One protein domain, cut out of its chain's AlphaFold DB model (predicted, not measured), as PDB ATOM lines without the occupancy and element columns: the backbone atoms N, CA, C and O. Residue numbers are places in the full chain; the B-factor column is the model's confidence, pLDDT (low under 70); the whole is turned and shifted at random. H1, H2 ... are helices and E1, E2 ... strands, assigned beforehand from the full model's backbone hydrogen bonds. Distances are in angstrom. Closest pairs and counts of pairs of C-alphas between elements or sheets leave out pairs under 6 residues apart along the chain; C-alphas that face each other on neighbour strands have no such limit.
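Overview. This is residues 76 to 199 of the 557 residues of an uncharacterized protein of Aphis glycines (UniProt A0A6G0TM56). Two small lobes of strand hairpins and loops make a body, and from it a long arm of two helices, H2 and then H3, set nearly end to end, sticks out with residues 178 to 199. One lobe holds the hairpin E1 and E2 with the short helix H1 beside it; the other holds the hairpin E3 and E4, with the smaller hairpin E5 and E6 near one end of it, and the long loop of residues 107 to 138 joins the lobes. The printed part has 124 residues, with three named helices and six named strands in the order H1 E1 E2 E3 E4 E5 E6 H2 H3, and three antiparallel two-stranded sheets; the class is mixed, helices and strands, with 54 of the 124 residues in named elements. It is only just loose, close to extended, with a radius of gyration of the C-alphas of 20.3 A, and it spans 70 by 39 by 26 A, the arm making much of the length.

Along the chain. H1 is residues 83 to 86, 5.4 A long, and begins at C-alpha 83 at (45.845, -48.450, 122.323). E1 is residues 93 to 96, 9.8 A, and E2 is residues 103 to 106, 8.8 A. E3 is residues 139 to 143, 12.7 A, beginning at C-alpha 139 at (45.087, -37.299, 126.362), and E4 is residues 153 to 157, 12.8 A. E5, residues 162 to 164, and E6, residues 167 to 169, are 6.0 A each. H2 is residues 172 to 182, 16.7 A, and H3 is residues 184 to 198, 20.9 A, ending at C-alpha 198 at (3.233, -41.955, 148.803).

Arrangement. The closest C-alphas of H1 and E1 are those of Asp 83 and Cys 94, 4.8 A apart. E1 and E2 form an antiparallel hairpin at 132 degrees, with N 104 and O 95 at 2.8 A, within hydrogen-bond range. E1 and E2 are apart from E3 and E4. E3 and E4 form an antiparallel hairpin at 141 degrees, with N 140 and O 156 at 2.8 A. The closest C-alphas of E4 and E6 are those of Cys 157 and Cys 168, 5.6 A apart. E5 and E6 form an antiparallel hairpin at 125 degrees, with N 164 and O 167 at 2.9 A. The closest C-alphas of E5 and H2 are those of Ala 162 and Ala 174, 5.7 A apart. H2 and H3 meet only through their link. In H3 every O i to N i+4 pair is within hydrogen-bond range, in H2 5 of 7 are, and H1 is too short for such a pair.

Size, cuts and confidence. The C-alphas of Asn 115 and Gly 199, the two farthest apart, are 70.7 A from each other. Without residues 178 to 199, which stand free, the body spans 43 by 33 by 22 A. The printed part has no cut, and the link from E2 to E3, 32 residues, is long. Mean pLDDT of the printed part is 77.6; residues 76 to 77 and 170 to 199 are under 70.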
ATOM      1  N   ARG A  76      56.361 -56.847 112.209       58.34
ATOM      2  CA  ARG A  76      55.153 -57.669 112.382       58.34
ATOM      3  C   ARG A  76      54.646 -57.743 113.828       58.34
ATOM      4  O   ARG A  76      53.503 -58.126 114.048       58.34
ATOM      5  N   ARG A  77      55.476 -57.391 114.819       61.53
ATOM      6  CA  ARG A  77      55.088 -57.408 116.243       61.53
ATOM      7  C   ARG A  77      54.401 -56.125 116.704       61.53
ATOM      8  O   ARG A  77      53.828 -56.132 117.781       61.53
ATOM      9  N   SER A  78      54.425 -55.064 115.901       73.06
ATOM     10  CA  SER A  78      53.932 -53.735 116.292       73.06
ATOM     11  C   SER A  78      52.499 -53.426 115.842       73.06
ATOM     12  O   SER A  78      52.018 -52.329 116.103       73.06
ATOM     13  N   GLU A  79      51.802 -54.347 115.167       90.06
ATOM     14  CA  GLU A  79      50.430 -54.117 114.692       90.06
ATOM     15  C   GLU A  79      49.435 -53.984 115.853       90.06
ATOM     16  O   GLU A  79      49.392 -54.810 116.767       90.06
ATOM     17  N   CYS A  80      48.590 -52.957 115.798       90.94
ATOM     18  CA  CYS A  80      47.628 -52.653 116.851       90.94
ATOM     19  C   CYS A  80      46.224 -52.439 116.279       90.94
ATOM     20  O   CYS A  80      46.034 -51.879 115.199       90.94
ATOM     21  N   ARG A  81      45.205 -52.874 117.026       89.69
ATOM     22  CA  ARG A  81      43.804 -52.501 116.754       89.69
ATOM     23  C   ARG A  81      43.359 -51.353 117.650       89.69
ATOM     24  O   ARG A  81      42.604 -50.488 117.209       89.69
ATOM     25  N   THR A  82      43.859 -51.349 118.881       85.50
ATOM     26  CA  THR A  82      43.538 -50.395 119.943       85.50
ATOM     27  C   THR A  82      44.800 -50.020 120.716       85.50
ATOM     28  O   THR A  82      45.781 -50.765 120.696       85.50
ATOM     29  N   ASP A  83      44.755 -48.910 121.450       81.44
ATOM     30  CA  ASP A  83      45.845 -48.450 122.323       81.44
ATOM     31  C   ASP A  83      46.250 -49.485 123.388       81.44
ATOM     32  O   ASP A  83      47.410 -49.550 123.792       81.44
ATOM     33  N   TYR A  84      45.329 -50.367 123.783       82.25
ATOM     34  CA  TYR A  84      45.606 -51.457 124.721       82.25
ATOM     35  C   TYR A  84      46.648 -52.453 124.186       82.25
ATOM     36  O   TYR A  84      47.438 -53.004 124.952       82.25
ATOM     37  N   ASN A  85      46.691 -52.660 122.864       88.75
ATOM     38  CA  ASN A  85      47.676 -53.536 122.224       88.75
ATOM     39  C   ASN A  85      49.109 -52.988 122.338       88.75
ATOM     40  O   ASN A  85      50.056 -53.760 122.229       88.75
ATOM     41  N   CYS A  86      49.264 -51.688 122.599       88.56
ATOM     42  CA  CYS A  86      50.557 -51.014 122.704       88.56
ATOM     43  C   CYS A  86      51.124 -50.985 124.128       88.56
ATOM     44  O   CYS A  86      52.222 -50.489 124.344       88.56
ATOM     45  N   LYS A  87      50.434 -51.588 125.105       84.25
ATOM     46  CA  LYS A  87      50.853 -51.604 126.517       84.25
ATOM     47  C   LYS A  87      52.221 -52.258 126.761       84.25
ATOM     48  O   LYS A  87      52.857 -51.977 127.772       84.25
ATOM     49  N   ALA A  88      52.666 -53.137 125.859       83.12
ATOM     50  CA  ALA A  88      53.978 -53.777 125.942       83.12
ATOM     51  C   ALA A  88      55.145 -52.804 125.682       83.12
ATOM     52  O   ALA A  88      56.253 -53.074 126.140       83.12
ATOM     53  N   TRP A  89      54.889 -51.678 125.004       85.00
ATOM     54  CA  TRP A  89      55.875 -50.643 124.702       85.00
ATOM     55  C   TRP A  89      55.459 -49.329 125.368       85.00
ATOM     56  O   TRP A  89      54.579 -48.627 124.852       85.00
ATOM     57  N   PRO A  90      56.045 -48.987 126.529       77.31
ATOM     58  CA  PRO A  90      55.726 -47.735 127.198       77.31
ATOM     59  C   PRO A  90      55.986 -46.560 126.246       77.31
ATOM     60  O   PRO A  90      56.925 -46.596 125.457       77.31
ATOM     61  N   LYS A  91      55.144 -45.521 126.321       82.62
ATOM     62  CA  LYS A  91      55.213 -44.308 125.479       82.62
ATOM     63  C   LYS A  91      54.832 -44.488 124.000       82.62
ATOM     64  O   LYS A  91      55.075 -43.583 123.205       82.62
ATOM     65  N   THR A  92      54.190 -45.598 123.632       87.75
ATOM     66  CA  THR A  92      53.616 -45.782 122.287       87.75
ATOM     67  C   THR A  92      52.087 -45.712 122.297       87.75
ATOM     68  O   THR A  92      51.439 -46.063 123.285       87.75
ATOM     69  N   SER A  93      51.498 -45.262 121.189       87.94
ATOM     70  CA  SER A  93      50.046 -45.247 120.959       87.94
ATOM     71  C   SER A  93      49.701 -45.880 119.612       87.94
ATOM     72  O   SER A  93      50.551 -45.982 118.722       87.94
ATOM     73  N   CYS A  94      48.468 -46.363 119.462       91.88
ATOM     74  CA  CYS A  94      48.035 -47.038 118.250       91.88
ATOM     75  C   CYS A  94      47.690 -46.019 117.155       91.88
ATOM     76  O   CYS A  94      46.598 -45.449 117.131       91.88
ATOM     77  N   GLY A  95      48.616 -45.811 116.219       88.62
ATOM     78  CA  GLY A  95      48.496 -44.846 115.124       88.62
ATOM     79  C   GLY A  95      48.597 -45.500 113.747       88.62
ATOM     80  O   GLY A  95      49.016 -46.646 113.624       88.62
ATOM     81  N   LYS A  96      48.204 -44.782 112.688       91.94
ATOM     82  CA  LYS A  96      48.496 -45.206 111.308       91.94
ATOM     83  C   LYS A  96      49.934 -44.826 110.966       91.94
ATOM     84  O   LYS A  96      50.286 -43.655 111.069       91.94
ATOM     85  N   ASP A  97      50.728 -45.807 110.557       91.00
ATOM     86  CA  ASP A  97      52.107 -45.626 110.107       91.00
ATOM     87  C   ASP A  97      52.124 -44.725 108.857       91.00
ATOM     88  O   ASP A  97      51.412 -45.019 107.892       91.00
ATOM     89  N   PRO A  98      52.889 -43.618 108.847       86.38
ATOM     90  CA  PRO A  98      52.928 -42.702 107.707       86.38
ATOM     91  C   PRO A  98      53.519 -43.336 106.440       86.38
ATOM     92  O   PRO A  98      53.302 -42.812 105.350       86.38
ATOM     93  N   VAL A  99      54.255 -44.448 106.559       88.50
ATOM     94  CA  VAL A  99      54.899 -45.111 105.415       88.50
ATOM     95  C   VAL A  99      53.926 -46.010 104.652       88.50
ATOM     96  O   VAL A  99      53.940 -46.013 103.423       88.50
ATOM     97  N   ASP A 100      53.091 -46.782 105.353       91.38
ATOM     98  CA  ASP A 100      52.233 -47.810 104.738       91.38
ATOM     99  C   ASP A 100      50.743 -47.729 105.124       91.38
ATOM    100  O   ASP A 100      49.920 -48.479 104.596       91.38
ATOM    101  N   GLY A 101      50.366 -46.810 106.017       89.88
ATOM    102  CA  GLY A 101      48.995 -46.600 106.476       89.88
ATOM    103  C   GLY A 101      48.449 -47.688 107.407       89.88
ATOM    104  O   GLY A 101      47.287 -47.591 107.825       89.88
ATOM    105  N   GLN A 102      49.236 -48.714 107.749       93.62
ATOM    106  CA  GLN A 102      48.815 -49.763 108.674       93.62
ATOM    107  C   GLN A 102      48.823 -49.256 110.114       93.62
ATOM    108  O   GLN A 102      49.613 -48.393 110.489       93.62
ATOM    109  N   ARG A 103      47.929 -49.793 110.949       92.75
ATOM    110  CA  ARG A 103      47.879 -49.416 112.364       92.75
ATOM    111  C   ARG A 103      48.972 -50.126 113.151       92.75
ATOM    112  O   ARG A 103      48.966 -51.355 113.233       92.75
ATOM    113  N   ARG A 104      49.883 -49.353 113.737       94.31
ATOM    114  CA  ARG A 104      50.998 -49.846 114.545       94.31
ATOM    115  C   ARG A 104      51.193 -49.002 115.801       94.31
ATOM    116  O   ARG A 104      50.717 -47.872 115.883       94.31
ATOM    117  N   CYS A 105      51.870 -49.572 116.788       92.31
ATOM    118  CA  CYS A 105      52.289 -48.853 117.982       92.31
ATOM    119  C   CYS A 105      53.440 -47.916 117.621       92.31
ATOM    120  O   CYS A 105      54.547 -48.369 117.332       92.31
ATOM    121  N   LEU A 106      53.154 -46.617 117.597       90.94
ATOM    122  CA  LEU A 106      54.092 -45.573 117.203       90.94
ATOM    123  C   LEU A 106      54.409 -44.676 118.397       90.94
ATOM    124  O   LEU A 106      53.575 -44.470 119.283       90.94
ATOM    125  N   CYS A 107      55.620 -44.136 118.395       90.44
ATOM    126  CA  CYS A 107      56.038 -43.084 119.307       90.44
ATOM    127  C   CYS A 107      55.333 -41.757 118.984       90.44
ATOM    128  O   CYS A 107      54.705 -41.602 117.932       90.44
ATOM    129  N   ALA A 108      55.465 -40.778 119.881       82.12
ATOM    130  CA  ALA A 108      54.874 -39.446 119.728       82.12
ATOM    131  C   ALA A 108      55.306 -38.722 118.435       82.12
ATOM    132  O   ALA A 108      54.561 -37.917 117.883       82.12
ATOM    133  N   ASP A 109      56.491 -39.031 117.912       84.88
ATOM    134  CA  ASP A 109      57.024 -38.514 116.646       84.88
ATOM    135  C   ASP A 109      56.599 -39.325 115.403       84.88
ATOM    136  O   ASP A 109      57.105 -39.086 114.308       84.88
ATOM    137  N   GLN A 110      55.658 -40.263 115.551       85.81
ATOM    138  CA  GLN A 110      55.228 -41.226 114.527       85.81
ATOM    139  C   GLN A 110      56.327 -42.188 114.054       85.81
ATOM    140  O   GLN A 110      56.173 -42.844 113.022       85.81
ATOM    141  N   THR A 111      57.429 -42.311 114.797       89.50
ATOM    142  CA  THR A 111      58.457 -43.310 114.510       89.50
ATOM    143  C   THR A 111      58.180 -44.623 115.237       89.50
ATOM    144  O   THR A 111      57.430 -44.693 116.213       89.50
ATOM    145  N   HIS A 112      58.774 -45.703 114.727       88.69
ATOM    146  CA  HIS A 112      58.762 -46.995 115.409       88.69
ATOM    147  C   HIS A 112      59.671 -46.948 116.638       88.69
ATOM    148  O   HIS A 112      60.786 -46.431 116.509       88.69
ATOM    149  N   PRO A 113      59.266 -47.544 117.774       88.25
ATOM    150  CA  PRO A 113      60.143 -47.669 118.930       88.25
ATOM    151  C   PRO A 113      61.430 -48.405 118.533       88.25
ATOM    152  O   PRO A 113      61.401 -49.439 117.857       88.25
ATOM    153  N   ILE A 114      62.577 -47.858 118.930       86.12
ATOM    154  CA  ILE A 114      63.895 -48.434 118.649       86.12
ATOM    155  C   ILE A 114      64.392 -49.055 119.953       86.12
ATOM    156  O   ILE A 114      64.589 -48.350 120.932       86.12
ATOM    157  N   ASN A 115      64.613 -50.374 119.963       86.88
ATOM    158  CA  ASN A 115      64.954 -51.145 121.171       86.88
ATOM    159  C   ASN A 115      63.896 -51.048 122.288       86.88
ATOM    160  O   ASN A 115      64.247 -50.894 123.453       86.88
ATOM    161  N   ASP A 116      62.615 -51.154 121.919       83.88
ATOM    162  CA  ASP A 116      61.461 -51.109 122.831       83.88
ATOM    163  C   ASP A 116      61.265 -49.772 123.584       83.88
ATOM    164  O   ASP A 116      60.471 -49.719 124.522       83.88
ATOM    165  N   ASP A 117      61.928 -48.689 123.155       81.88
ATOM    166  CA  ASP A 117      61.774 -47.345 123.729       81.88
ATOM    167  C   ASP A 117      61.604 -46.270 122.639       81.88
ATOM    168  O   ASP A 117      62.015 -46.435 121.483       81.88
ATOM    169  N   CYS A 118      60.977 -45.158 123.015       85.12
ATOM    170  CA  CYS A 118      60.754 -44.002 122.154       85.12
ATOM    171  C   CYS A 118      61.822 -42.936 122.391       85.12
ATOM    172  O   CYS A 118      62.084 -42.548 123.527       85.12
ATOM    173  N   ILE A 119      62.404 -42.412 121.306       79.31
ATOM    174  CA  ILE A 119      63.422 -41.349 121.378       79.31
ATOM    175  C   ILE A 119      62.820 -40.068 121.972       79.31
ATOM    176  O   ILE A 119      63.463 -39.374 122.756       79.31
ATOM    177  N   THR A 120      61.573 -39.766 121.614       73.00
ATOM    178  CA  THR A 120      60.815 -38.630 122.132       73.00
ATOM    179  C   THR A 120      59.787 -39.115 123.152       73.00
ATOM    180  O   THR A 120      58.925 -39.942 122.856       73.00
ATOM    181  N   SER A 121      59.903 -38.629 124.391       75.06
ATOM    182  CA  SER A 121      58.918 -38.917 125.436       75.06
ATOM    183  C   SER A 121      57.661 -38.077 125.196       75.06
ATOM    184  O   SER A 121      57.806 -36.889 124.896       75.06
ATOM    185  N   PRO A 122      56.450 -38.643 125.340       80.81
ATOM    186  CA  PRO A 122      55.230 -37.852 125.344       80.81
ATOM    187  C   PRO A 122      55.280 -36.826 126.479       80.81
ATOM    188  O   PRO A 122      55.897 -37.058 127.521       80.81
ATOM    189  N   GLN A 123      54.661 -35.684 126.226       85.69
ATOM    190  CA  GLN A 123      54.498 -34.582 127.152       85.69
ATOM    191  C   GLN A 123      53.395 -34.903 128.164       85.69
ATOM    192  O   GLN A 123      52.332 -35.409 127.791       85.69
ATOM    193  N   ASP A 124      53.654 -34.580 129.429       88.25
ATOM    194  CA  ASP A 124      52.717 -34.770 130.539       88.25
ATOM    195  C   ASP A 124      51.490 -33.842 130.436       88.25
ATOM    196  O   ASP A 124      51.460 -32.885 129.657       88.25
ATOM    197  N   LEU A 125      50.451 -34.119 131.230       90.56
ATOM    198  CA  LEU A 125      49.253 -33.272 131.287       90.56
ATOM    199  C   LEU A 125      49.608 -31.823 131.650       90.56
ATOM    200  O   LEU A 125      50.426 -31.566 132.529       90.56
ATOM    201  N   GLY A 126      48.986 -30.871 130.952       89.12
ATOM    202  CA  GLY A 126      49.234 -29.436 131.122       89.12
ATOM    203  C   GLY A 126      50.451 -28.883 130.370       89.12
ATOM    204  O   GLY A 126      50.626 -27.666 130.336       89.12
ATOM    205  N   MET A 127      51.266 -29.728 129.733       92.12
ATOM    206  CA  MET A 127      52.405 -29.276 128.925       92.12
ATOM    207  C   MET A 127      51.968 -28.793 127.530       92.12
ATOM    208  O   MET A 127      50.971 -29.295 127.002       92.12
ATOM    209  N   PRO A 128      52.696 -27.829 126.927       90.81
ATOM    210  CA  PRO A 128      52.327 -27.222 125.657       90.81
ATOM    211  C   PRO A 128      52.573 -28.153 124.467       90.81
ATOM    212  O   PRO A 128      53.707 -28.572 124.226       90.81
ATOM    213  N   CYS A 129      51.529 -28.391 123.682       92.62
ATOM    214  CA  CYS A 129      51.510 -29.331 122.567       92.62
ATOM    215  C   CYS A 129      51.089 -28.656 121.255       92.62
ATOM    216  O   CYS A 129      50.409 -27.633 121.237       92.62
ATOM    217  N   GLU A 130      51.451 -29.258 120.126       90.31
ATOM    218  CA  GLU A 130      50.971 -28.861 118.794       90.31
ATOM    219  C   GLU A 130      49.965 -29.865 118.217       90.31
ATOM    220  O   GLU A 130      49.091 -29.501 117.425       90.31
ATOM    221  N   ARG A 131      50.102 -31.146 118.586       86.62
ATOM    222  CA  ARG A 131      49.323 -32.275 118.058       86.62
ATOM    223  C   ARG A 131      49.028 -33.288 119.162       86.62
ATOM    224  O   ARG A 131      49.878 -33.513 120.016       86.62
ATOM    225  N   ASP A 132      47.890 -33.975 119.068       85.56
ATOM    226  CA  ASP A 132      47.448 -34.994 120.042       85.56
ATOM    227  C   ASP A 132      48.491 -36.080 120.322       85.56
ATOM    228  O   ASP A 132      48.596 -36.570 121.440       85.56
ATOM    229  N   ILE A 133      49.294 -36.432 119.314       80.56
ATOM    230  CA  ILE A 133      50.332 -37.468 119.413       80.56
ATOM    231  C   ILE A 133      51.460 -37.113 120.388       80.56
ATOM    232  O   ILE A 133      52.186 -38.002 120.816       80.56
ATOM    233  N   GLN A 134      51.631 -35.828 120.716       84.62
ATOM    234  CA  GLN A 134      52.646 -35.377 121.666       84.62
ATOM    235  C   GLN A 134      52.221 -35.615 123.114       84.62
ATOM    236  O   GLN A 134      53.079 -35.581 123.985       84.62
ATOM    237  N   CYS A 135      50.939 -35.869 123.375       90.00
ATOM    238  CA  CYS A 135      50.406 -36.047 124.718       90.00
ATOM    239  C   CYS A 135      50.506 -37.499 125.203       90.00
ATOM    240  O   CYS A 135      50.596 -38.438 124.409       90.00
ATOM    241  N   ILE A 136      50.465 -37.699 126.526       87.94
ATOM    242  CA  ILE A 136      50.364 -39.038 127.124       87.94
ATOM    243  C   ILE A 136      49.120 -39.807 126.643       87.94
ATOM    244  O   ILE A 136      48.149 -39.242 126.138       87.94
ATOM    245  N   GLN A 137      49.138 -41.127 126.822       83.69
ATOM    246  CA  GLN A 137      48.056 -42.011 126.391       83.69
ATOM    247  C   GLN A 137      46.698 -41.547 126.952       83.69
ATOM    248  O   GLN A 137      46.586 -41.254 128.140       83.69
ATOM    249  N   LEU A 138      45.668 -41.510 126.093       87.44
ATOM    250  CA  LEU A 138      44.291 -41.072 126.405       87.44
ATOM    251  C   LEU A 138      44.115 -39.555 126.649       87.44
ATOM    252  O   LEU A 138      43.000 -39.104 126.932       87.44
ATOM    253  N   ALA A 139      45.168 -38.754 126.461       91.56
ATOM    254  CA  ALA A 139      45.087 -37.299 126.362       91.56
ATOM    255  C   ALA A 139      44.990 -36.822 124.899       91.56
ATOM    256  O   ALA A 139      45.228 -37.576 123.952       91.56
ATOM    257  N   HIS A 140      44.582 -35.570 124.711       93.88
ATOM    258  CA  HIS A 140      44.524 -34.867 123.429       93.88
ATOM    259  C   HIS A 140      44.969 -33.410 123.614       93.88
ATOM    260  O   HIS A 140      44.965 -32.888 124.730       93.88
ATOM    261  N   CYS A 141      45.396 -32.774 122.528       94.88
ATOM    262  CA  CYS A 141      45.954 -31.433 122.539       94.88
ATOM    263  C   CYS A 141      44.843 -30.397 122.332       94.88
ATOM    264  O   CYS A 141      44.297 -30.273 121.233       94.88
ATOM    265  N   THR A 142      44.501 -29.645 123.376       94.75
ATOM    266  CA  THR A 142      43.382 -28.686 123.367       94.75
ATOM    267  C   THR A 142      43.808 -27.309 123.872       94.75
ATOM    268  O   THR A 142      44.835 -27.171 124.527       94.75
ATOM    269  N   HIS A 143      43.058 -26.260 123.538       93.12
ATOM    270  CA  HIS A 143      43.378 -24.901 123.984       93.12
ATOM    271  C   HIS A 143      43.241 -24.772 125.503       93.12
ATOM    272  O   HIS A 143      42.288 -25.278 126.095       93.12
ATOM    273  N   ASN A 144      44.189 -24.076 126.135       88.94
ATOM    274  CA  ASN A 144      44.163 -23.878 127.578       88.94
ATOM    275  C   ASN A 144      42.983 -22.979 127.989       88.94
ATOM    276  O   ASN A 144      43.023 -21.761 127.832       88.94
ATOM    277  N   ILE A 145      41.944 -23.580 128.572       83.19
ATOM    278  CA  ILE A 145      40.741 -22.874 129.045       83.19
ATOM    279  C   ILE A 145      41.073 -21.898 130.192       83.19
ATOM    280  O   ILE A 145      40.351 -20.927 130.409       83.19
ATOM    281  N   SER A 146      42.176 -22.125 130.913       81.38
ATOM    282  CA  SER A 146      42.573 -21.301 132.063       81.38
ATOM    283  C   SER A 146      43.219 -19.969 131.659       81.38
ATOM    284  O   SER A 146      43.192 -19.027 132.445       81.38
ATOM    285  N   GLU A 147      43.771 -19.868 130.443       80.88
ATOM    286  CA  GLU A 147      44.449 -18.666 129.931       80.88
ATOM    287  C   GLU A 147      44.006 -18.347 128.487       80.88
ATOM    288  O   GLU A 147      44.757 -18.556 127.531       80.88
ATOM    289  N   PRO A 148      42.792 -17.794 128.304       70.56
ATOM    290  CA  PRO A 148      42.150 -17.624 126.993       70.56
ATOM    291  C   PRO A 148      42.818 -16.594 126.063       70.56
ATOM    292  O   PRO A 148      42.351 -16.384 124.947       70.56
ATOM    293  N   HIS A 149      43.889 -15.927 126.503       71.12
ATOM    294  CA  HIS A 149      44.608 -14.907 125.729       71.12
ATOM    295  C   HIS A 149      45.896 -15.419 125.079       71.12
ATOM    296  O   HIS A 149      46.643 -14.629 124.502       71.12
ATOM    297  N   THR A 150      46.168 -16.720 125.165       76.56
ATOM    298  CA  THR A 150      47.342 -17.331 124.543       76.56
ATOM    299  C   THR A 150      46.899 -18.426 123.575       76.56
ATOM    300  O   THR A 150      46.081 -19.275 123.922       76.56
ATOM    301  N   ASP A 151      47.458 -18.451 122.361       85.69
ATOM    302  CA  ASP A 151      47.242 -19.533 121.379       85.69
ATOM    303  C   ASP A 151      47.935 -20.854 121.792       85.69
ATOM    304  O   ASP A 151      48.219 -21.724 120.968       85.69
ATOM    305  N   ILE A 152      48.226 -21.018 123.085       90.75
ATOM    306  CA  ILE A 152      48.932 -22.166 123.642       90.75
ATOM    307  C   ILE A 152      47.928 -23.307 123.823       90.75
ATOM    308  O   ILE A 152      46.943 -23.204 124.563       90.75
ATOM    309  N   LYS A 153      48.192 -24.424 123.146       94.75
ATOM    310  CA  LYS A 153      47.481 -25.685 123.360       94.75
ATOM    311  C   LYS A 153      48.237 -26.524 124.377       94.75
ATOM    312  O   LYS A 153      49.464 -26.521 124.376       94.75
ATOM    313  N   ILE A 154      47.512 -27.234 125.230       95.19
ATOM    314  CA  ILE A 154      48.044 -28.097 126.282       95.19
ATOM    315  C   ILE A 154      47.447 -29.503 126.200       95.19
ATOM    316  O   ILE A 154      46.350 -29.707 125.673       95.19
ATOM    317  N   CYS A 155      48.164 -30.482 126.742       95.31
ATOM    318  CA  CYS A 155      47.675 -31.852 126.841       95.31
ATOM    319  C   CYS A 155      46.606 -31.995 127.936       95.31
ATOM    320  O   CYS A 155      46.893 -31.777 129.114       95.31
ATOM    321  N   GLN A 156      45.392 -32.408 127.557       94.69
ATOM    322  CA  GLN A 156      44.264 -32.655 128.463       94.69
ATOM    323  C   GLN A 156      43.656 -34.045 128.221       94.69
ATOM    324  O   GLN A 156      43.569 -34.508 127.081       94.69
ATOM    325  N   CYS A 157      43.202 -34.727 129.277       94.94
ATOM    326  CA  CYS A 157      42.484 -35.995 129.125       94.94
ATOM    327  C   CYS A 157      41.252 -35.830 128.227       94.94
ATOM    328  O   CYS A 157      40.557 -34.816 128.287       94.94
ATOM    329  N   ARG A 158      40.989 -36.825 127.371       92.00
ATOM    330  CA  ARG A 158      39.725 -36.889 126.619       92.00
ATOM    331  C   ARG A 158      38.551 -36.953 127.598       92.00
ATOM    332  O   ARG A 158      38.709 -37.488 128.689       92.00
ATOM    333  N   GLU A 159      37.382 -36.460 127.191       86.25
ATOM    334  CA  GLU A 159      36.190 -36.302 128.052       86.25
ATOM    335  C   GLU A 159      35.767 -37.584 128.799       86.25
ATOM    336  O   GLU A 159      35.164 -37.522 129.868       86.25
ATOM    337  N   GLU A 160      36.124 -38.753 128.270       83.56
ATOM    338  CA  GLU A 160      35.820 -40.067 128.844       83.56
ATOM    339  C   GLU A 160      36.785 -40.504 129.972       83.56
ATOM    340  O   GLU A 160      36.550 -41.519 130.631       83.56
ATOM    341  N   PHE A 161      37.871 -39.760 130.212       83.81
ATOM    342  CA  PHE A 161      38.952 -40.125 131.133       83.81
ATOM    343  C   PHE A 161      39.203 -39.018 132.161       83.81
ATOM    344  O   PHE A 161      39.095 -37.830 131.865       83.81
ATOM    345  N   ALA A 162      39.559 -39.408 133.386       86.75
ATOM    346  CA  ALA A 162      39.904 -38.465 134.448       86.75
ATOM    347  C   ALA A 162      41.421 -38.395 134.642       86.75
ATOM    348  O   ALA A 162      42.107 -39.414 134.534       86.75
ATOM    349  N   ASP A 163      41.907 -37.197 134.967       88.38
ATOM    350  CA  ASP A 163      43.264 -36.975 135.468       88.38
ATOM    351  C   ASP A 163      43.382 -37.595 136.870       88.38
ATOM    352  O   ASP A 163      42.703 -37.166 137.810       88.38
ATOM    353  N   ASP A 164      44.176 -38.661 136.974       85.38
ATOM    354  CA  ASP A 164      44.538 -39.330 138.223       85.38
ATOM    355  C   ASP A 164      46.071 -39.400 138.286       85.38
ATOM    356  O   ASP A 164      46.714 -40.112 137.507       85.38
ATOM    357  N   ASP A 165      46.651 -38.596 139.178       81.38
ATOM    358  CA  ASP A 165      48.096 -38.480 139.412       81.38
ATOM    359  C   ASP A 165      48.937 -38.195 138.146       81.38
ATOM    360  O   ASP A 165      50.023 -38.750 137.969       81.38
ATOM    361  N   GLY A 166      48.455 -37.326 137.247       79.31
ATOM    362  CA  GLY A 166      49.182 -36.964 136.024       79.31
ATOM    363  C   GLY A 166      49.072 -38.006 134.909       79.31
ATOM    364  O   GLY A 166      49.792 -37.928 133.914       79.31
ATOM    365  N   THR A 167      48.163 -38.976 135.047       84.62
ATOM    366  CA  THR A 167      47.817 -39.943 134.001       84.62
ATOM    367  C   THR A 167      46.314 -39.946 133.732       84.62
ATOM    368  O   THR A 167      45.505 -39.802 134.644       84.62
ATOM    369  N   CYS A 168      45.912 -40.138 132.475       88.06
ATOM    370  CA  CYS A 168      44.500 -40.295 132.129       88.06
ATOM    371  C   CYS A 168      44.078 -41.746 132.372       88.06
ATOM    372  O   CYS A 168      44.425 -42.638 131.598       88.06
ATOM    373  N   SER A 169      43.337 -42.004 133.448       83.00
ATOM    374  CA  SER A 169      42.874 -43.356 133.774       83.00
ATOM    375  C   SER A 169      41.409 -43.558 133.372       83.00
ATOM    376  O   SER A 169      40.561 -42.674 133.525       83.00
ATOM    377  N   SER A 170      41.089 -44.747 132.841       63.78
ATOM    378  CA  SER A 170      39.715 -45.169 132.527       63.78
ATOM    379  C   SER A 170      38.972 -45.508 133.819       63.78
ATOM    380  O   SER A 170      38.736 -46.669 134.166       63.78
ATOM    381  N   GLY A 171      38.681 -44.486 134.611       49.53
ATOM    382  CA  GLY A 171      37.990 -44.653 135.868       49.53
ATOM    383  C   GLY A 171      36.490 -44.746 135.638       49.53
ATOM    384  O   GLY A 171      35.853 -43.744 135.344       49.53
ATOM    385  N   VAL A 172      35.883 -45.885 135.974       51.84
ATOM    386  CA  VAL A 172      34.449 -45.985 136.334       51.84
ATOM    387  C   VAL A 172      34.055 -44.906 137.379       51.84
ATOM    388  O   VAL A 172      32.899 -44.512 137.495       51.84
ATOM    389  N   ARG A 173      35.044 -44.338 138.092       49.69
ATOM    390  CA  ARG A 173      34.939 -43.146 138.955       49.69
ATOM    391  C   ARG A 173      34.639 -41.820 138.238       49.69
ATOM    392  O   ARG A 173      34.053 -40.948 138.876       49.69
ATOM    393  N   ALA A 174      35.036 -41.639 136.978       45.66
ATOM    394  CA  ALA A 174      34.840 -40.396 136.225       45.66
ATOM    395  C   ALA A 174      33.362 -40.201 135.856       45.66
ATOM    396  O   ALA A 174      32.797 -39.147 136.151       45.66
ATOM    397  N   MET A 175      32.700 -41.262 135.368       47.62
ATOM    398  CA  MET A 175      31.245 -41.261 135.164       47.62
ATOM    399  C   MET A 175      30.500 -40.949 136.465       47.62
ATOM    400  O   MET A 175      29.625 -40.092 136.472       47.62
ATOM    401  N   LEU A 176      30.895 -41.550 137.592       47.56
ATOM    402  CA  LEU A 176      30.273 -41.281 138.893       47.56
ATOM    403  C   LEU A 176      30.413 -39.818 139.348       47.56
ATOM    404  O   LEU A 176      29.475 -39.293 139.942       47.56
ATOM    405  N   ARG A 177      31.525 -39.125 139.054       42.69
ATOM    406  CA  ARG A 177      31.691 -37.701 139.415       42.69
ATOM    407  C   ARG A 177      30.881 -36.753 138.531       42.69
ATOM    408  O   ARG A 177      30.306 -35.813 139.074       42.69
ATOM    409  N   VAL A 178      30.814 -36.990 137.219       45.81
ATOM    410  CA  VAL A 178      30.020 -36.154 136.297       45.81
ATOM    411  C   VAL A 178      28.523 -36.373 136.546       45.81
ATOM    412  O   VAL A 178      27.786 -35.412 136.755       45.81
ATOM    413  N   TYR A 179      28.088 -37.629 136.699       44.53
ATOM    414  CA  TYR A 179      26.682 -37.950 136.965       44.53
ATOM    415  C   TYR A 179      26.215 -37.481 138.353       44.53
ATOM    416  O   TYR A 179      25.093 -36.995 138.493       44.53
ATOM    417  N   CYS A 180      27.067 -37.552 139.386       41.81
ATOM    418  CA  CYS A 180      26.700 -37.069 140.724       41.81
ATOM    419  C   CYS A 180      26.666 -35.539 140.840       41.81
ATOM    420  O   CYS A 180      26.043 -35.039 141.771       41.81
ATOM    421  N   LYS A 181      27.310 -34.766 139.957       37.53
ATOM    422  CA  LYS A 181      27.317 -33.299 140.096       37.53
ATOM    423  C   LYS A 181      26.094 -32.641 139.453       37.53
ATOM    424  O   LYS A 181      25.584 -31.671 140.004       37.53
ATOM    425  N   GLU A 182      25.583 -33.200 138.354       41.09
ATOM    426  CA  GLU A 182      24.420 -32.646 137.641       41.09
ATOM    427  C   GLU A 182      23.079 -33.265 138.065       41.09
ATOM    428  O   GLU A 182      22.078 -32.552 138.137       41.09
ATOM    429  N   ASN A 183      23.032 -34.554 138.434       45.81
ATOM    430  CA  ASN A 183      21.755 -35.218 138.736       45.81
ATOM    431  C   ASN A 183      21.360 -35.230 140.216       45.81
ATOM    432  O   ASN A 183      20.186 -35.437 140.516       45.81
ATOM    433  N   HIS A 184      22.272 -34.949 141.151       49.44
ATOM    434  CA  HIS A 184      21.974 -35.060 142.585       49.44
ATOM    435  C   HIS A 184      20.890 -34.069 143.039       49.44
ATOM    436  O   HIS A 184      20.024 -34.440 143.821       49.44
ATOM    437  N   ASN A 185      20.840 -32.854 142.478       50.16
ATOM    438  CA  ASN A 185      19.816 -31.869 142.850       50.16
ATOM    439  C   ASN A 185      18.433 -32.157 142.243       50.16
ATOM    440  O   ASN A 185      17.431 -31.887 142.903       50.16
ATOM    441  N   LYS A 186      18.361 -32.736 141.034       53.09
ATOM    442  CA  LYS A 186      17.092 -33.114 140.377       53.09
ATOM    443  C   LYS A 186      16.509 -34.415 140.936       53.09
ATOM    444  O   LYS A 186      15.306 -34.501 141.156       53.09
ATOM    445  N   TRP A 187      17.356 -35.404 141.220       50.22
ATOM    446  CA  TRP A 187      16.915 -36.672 141.804       50.22
ATOM    447  C   TRP A 187      16.499 -36.530 143.266       50.22
ATOM    448  O   TRP A 187      15.487 -37.105 143.648       50.22
ATOM    449  N   LEU A 188      17.203 -35.725 144.075       54.34
ATOM    450  CA  LEU A 188      16.770 -35.460 145.453       54.34
ATOM    451  C   LEU A 188      15.425 -34.740 145.506       54.34
ATOM    452  O   LEU A 188      14.623 -35.082 146.364       54.34
ATOM    453  N   THR A 189      15.150 -33.798 144.596       56.47
ATOM    454  CA  THR A 189      13.848 -33.107 144.550       56.47
ATOM    455  C   THR A 189      12.727 -34.024 144.067       56.47
ATOM    456  O   THR A 189      11.686 -34.068 144.717       56.47
ATOM    457  N   MET A 190      12.950 -34.821 143.015       60.12
ATOM    458  CA  MET A 190      11.960 -35.807 142.556       60.12
ATOM    459  C   MET A 190      11.690 -36.894 143.604       60.12
ATOM    460  O   MET A 190      10.536 -37.217 143.864       60.12
ATOM    461  N   TYR A 191      12.729 -37.416 144.260       53.81
ATOM    462  CA  TYR A 191      12.592 -38.439 145.297       53.81
ATOM    463  C   TYR A 191      11.909 -37.891 146.560       53.81
ATOM    464  O   TYR A 191      11.062 -38.574 147.132       53.81
ATOM    465  N   TYR A 192      12.184 -36.637 146.955       56.34
ATOM    466  CA  TYR A 192      11.449 -35.967 148.039       56.34
ATOM    467  C   TYR A 192       9.972 -35.745 147.693       56.34
ATOM    468  O   TYR A 192       9.114 -35.967 148.544       56.34
ATOM    469  N   GLN A 193       9.653 -35.337 146.459       59.00
ATOM    470  CA  GLN A 193       8.266 -35.157 146.012       59.00
ATOM    471  C   GLN A 193       7.502 -36.483 145.926       59.00
ATOM    472  O   GLN A 193       6.341 -36.534 146.322       59.00
ATOM    473  N   GLN A 194       8.160 -37.560 145.489       54.16
ATOM    474  CA  GLN A 194       7.567 -38.897 145.446       54.16
ATOM    475  C   GLN A 194       7.316 -39.446 146.862       54.16
ATOM    476  O   GLN A 194       6.250 -39.995 147.121       54.16
ATOM    477  N   LEU A 195       8.257 -39.245 147.797       55.59
ATOM    478  CA  LEU A 195       8.108 -39.629 149.210       55.59
ATOM    479  C   LEU A 195       7.021 -38.825 149.940       55.59
ATOM    480  O   LEU A 195       6.333 -39.371 150.800       55.59
ATOM    481  N   LEU A 196       6.832 -37.552 149.580       56.34
ATOM    482  CA  LEU A 196       5.732 -36.719 150.082       56.34
ATOM    483  C   LEU A 196       4.361 -37.160 149.544       56.34
ATOM    484  O   LEU A 196       3.357 -36.946 150.216       56.34
ATOM    485  N   GLN A 197       4.306 -37.785 148.363       54.66
ATOM    486  CA  GLN A 197       3.057 -38.245 147.747       54.66
ATOM    487  C   GLN A 197       2.639 -39.658 148.166       54.66
ATOM    488  O   GLN A 197       1.444 -39.943 148.186       54.66
ATOM    489  N   THR A 198       3.573 -40.551 148.508       53.44
ATOM    490  CA  THR A 198       3.233 -41.955 148.803       53.44
ATOM    491  C   THR A 198       2.852 -42.231 150.254       53.44
ATOM    492  O   THR A 198       2.396 -43.336 150.539       53.44
ATOM    493  N   GLY A 199       2.979 -41.261 151.171       46.09
ATOM    494  CA  GLY A 199       2.359 -41.299 152.507       46.09
ATOM    495  C   GLY A 199       2.627 -42.556 153.350       46.09
ATOM    496  O   GLY A 199       1.866 -42.841 154.268       46.09
TER     497      GLY A 199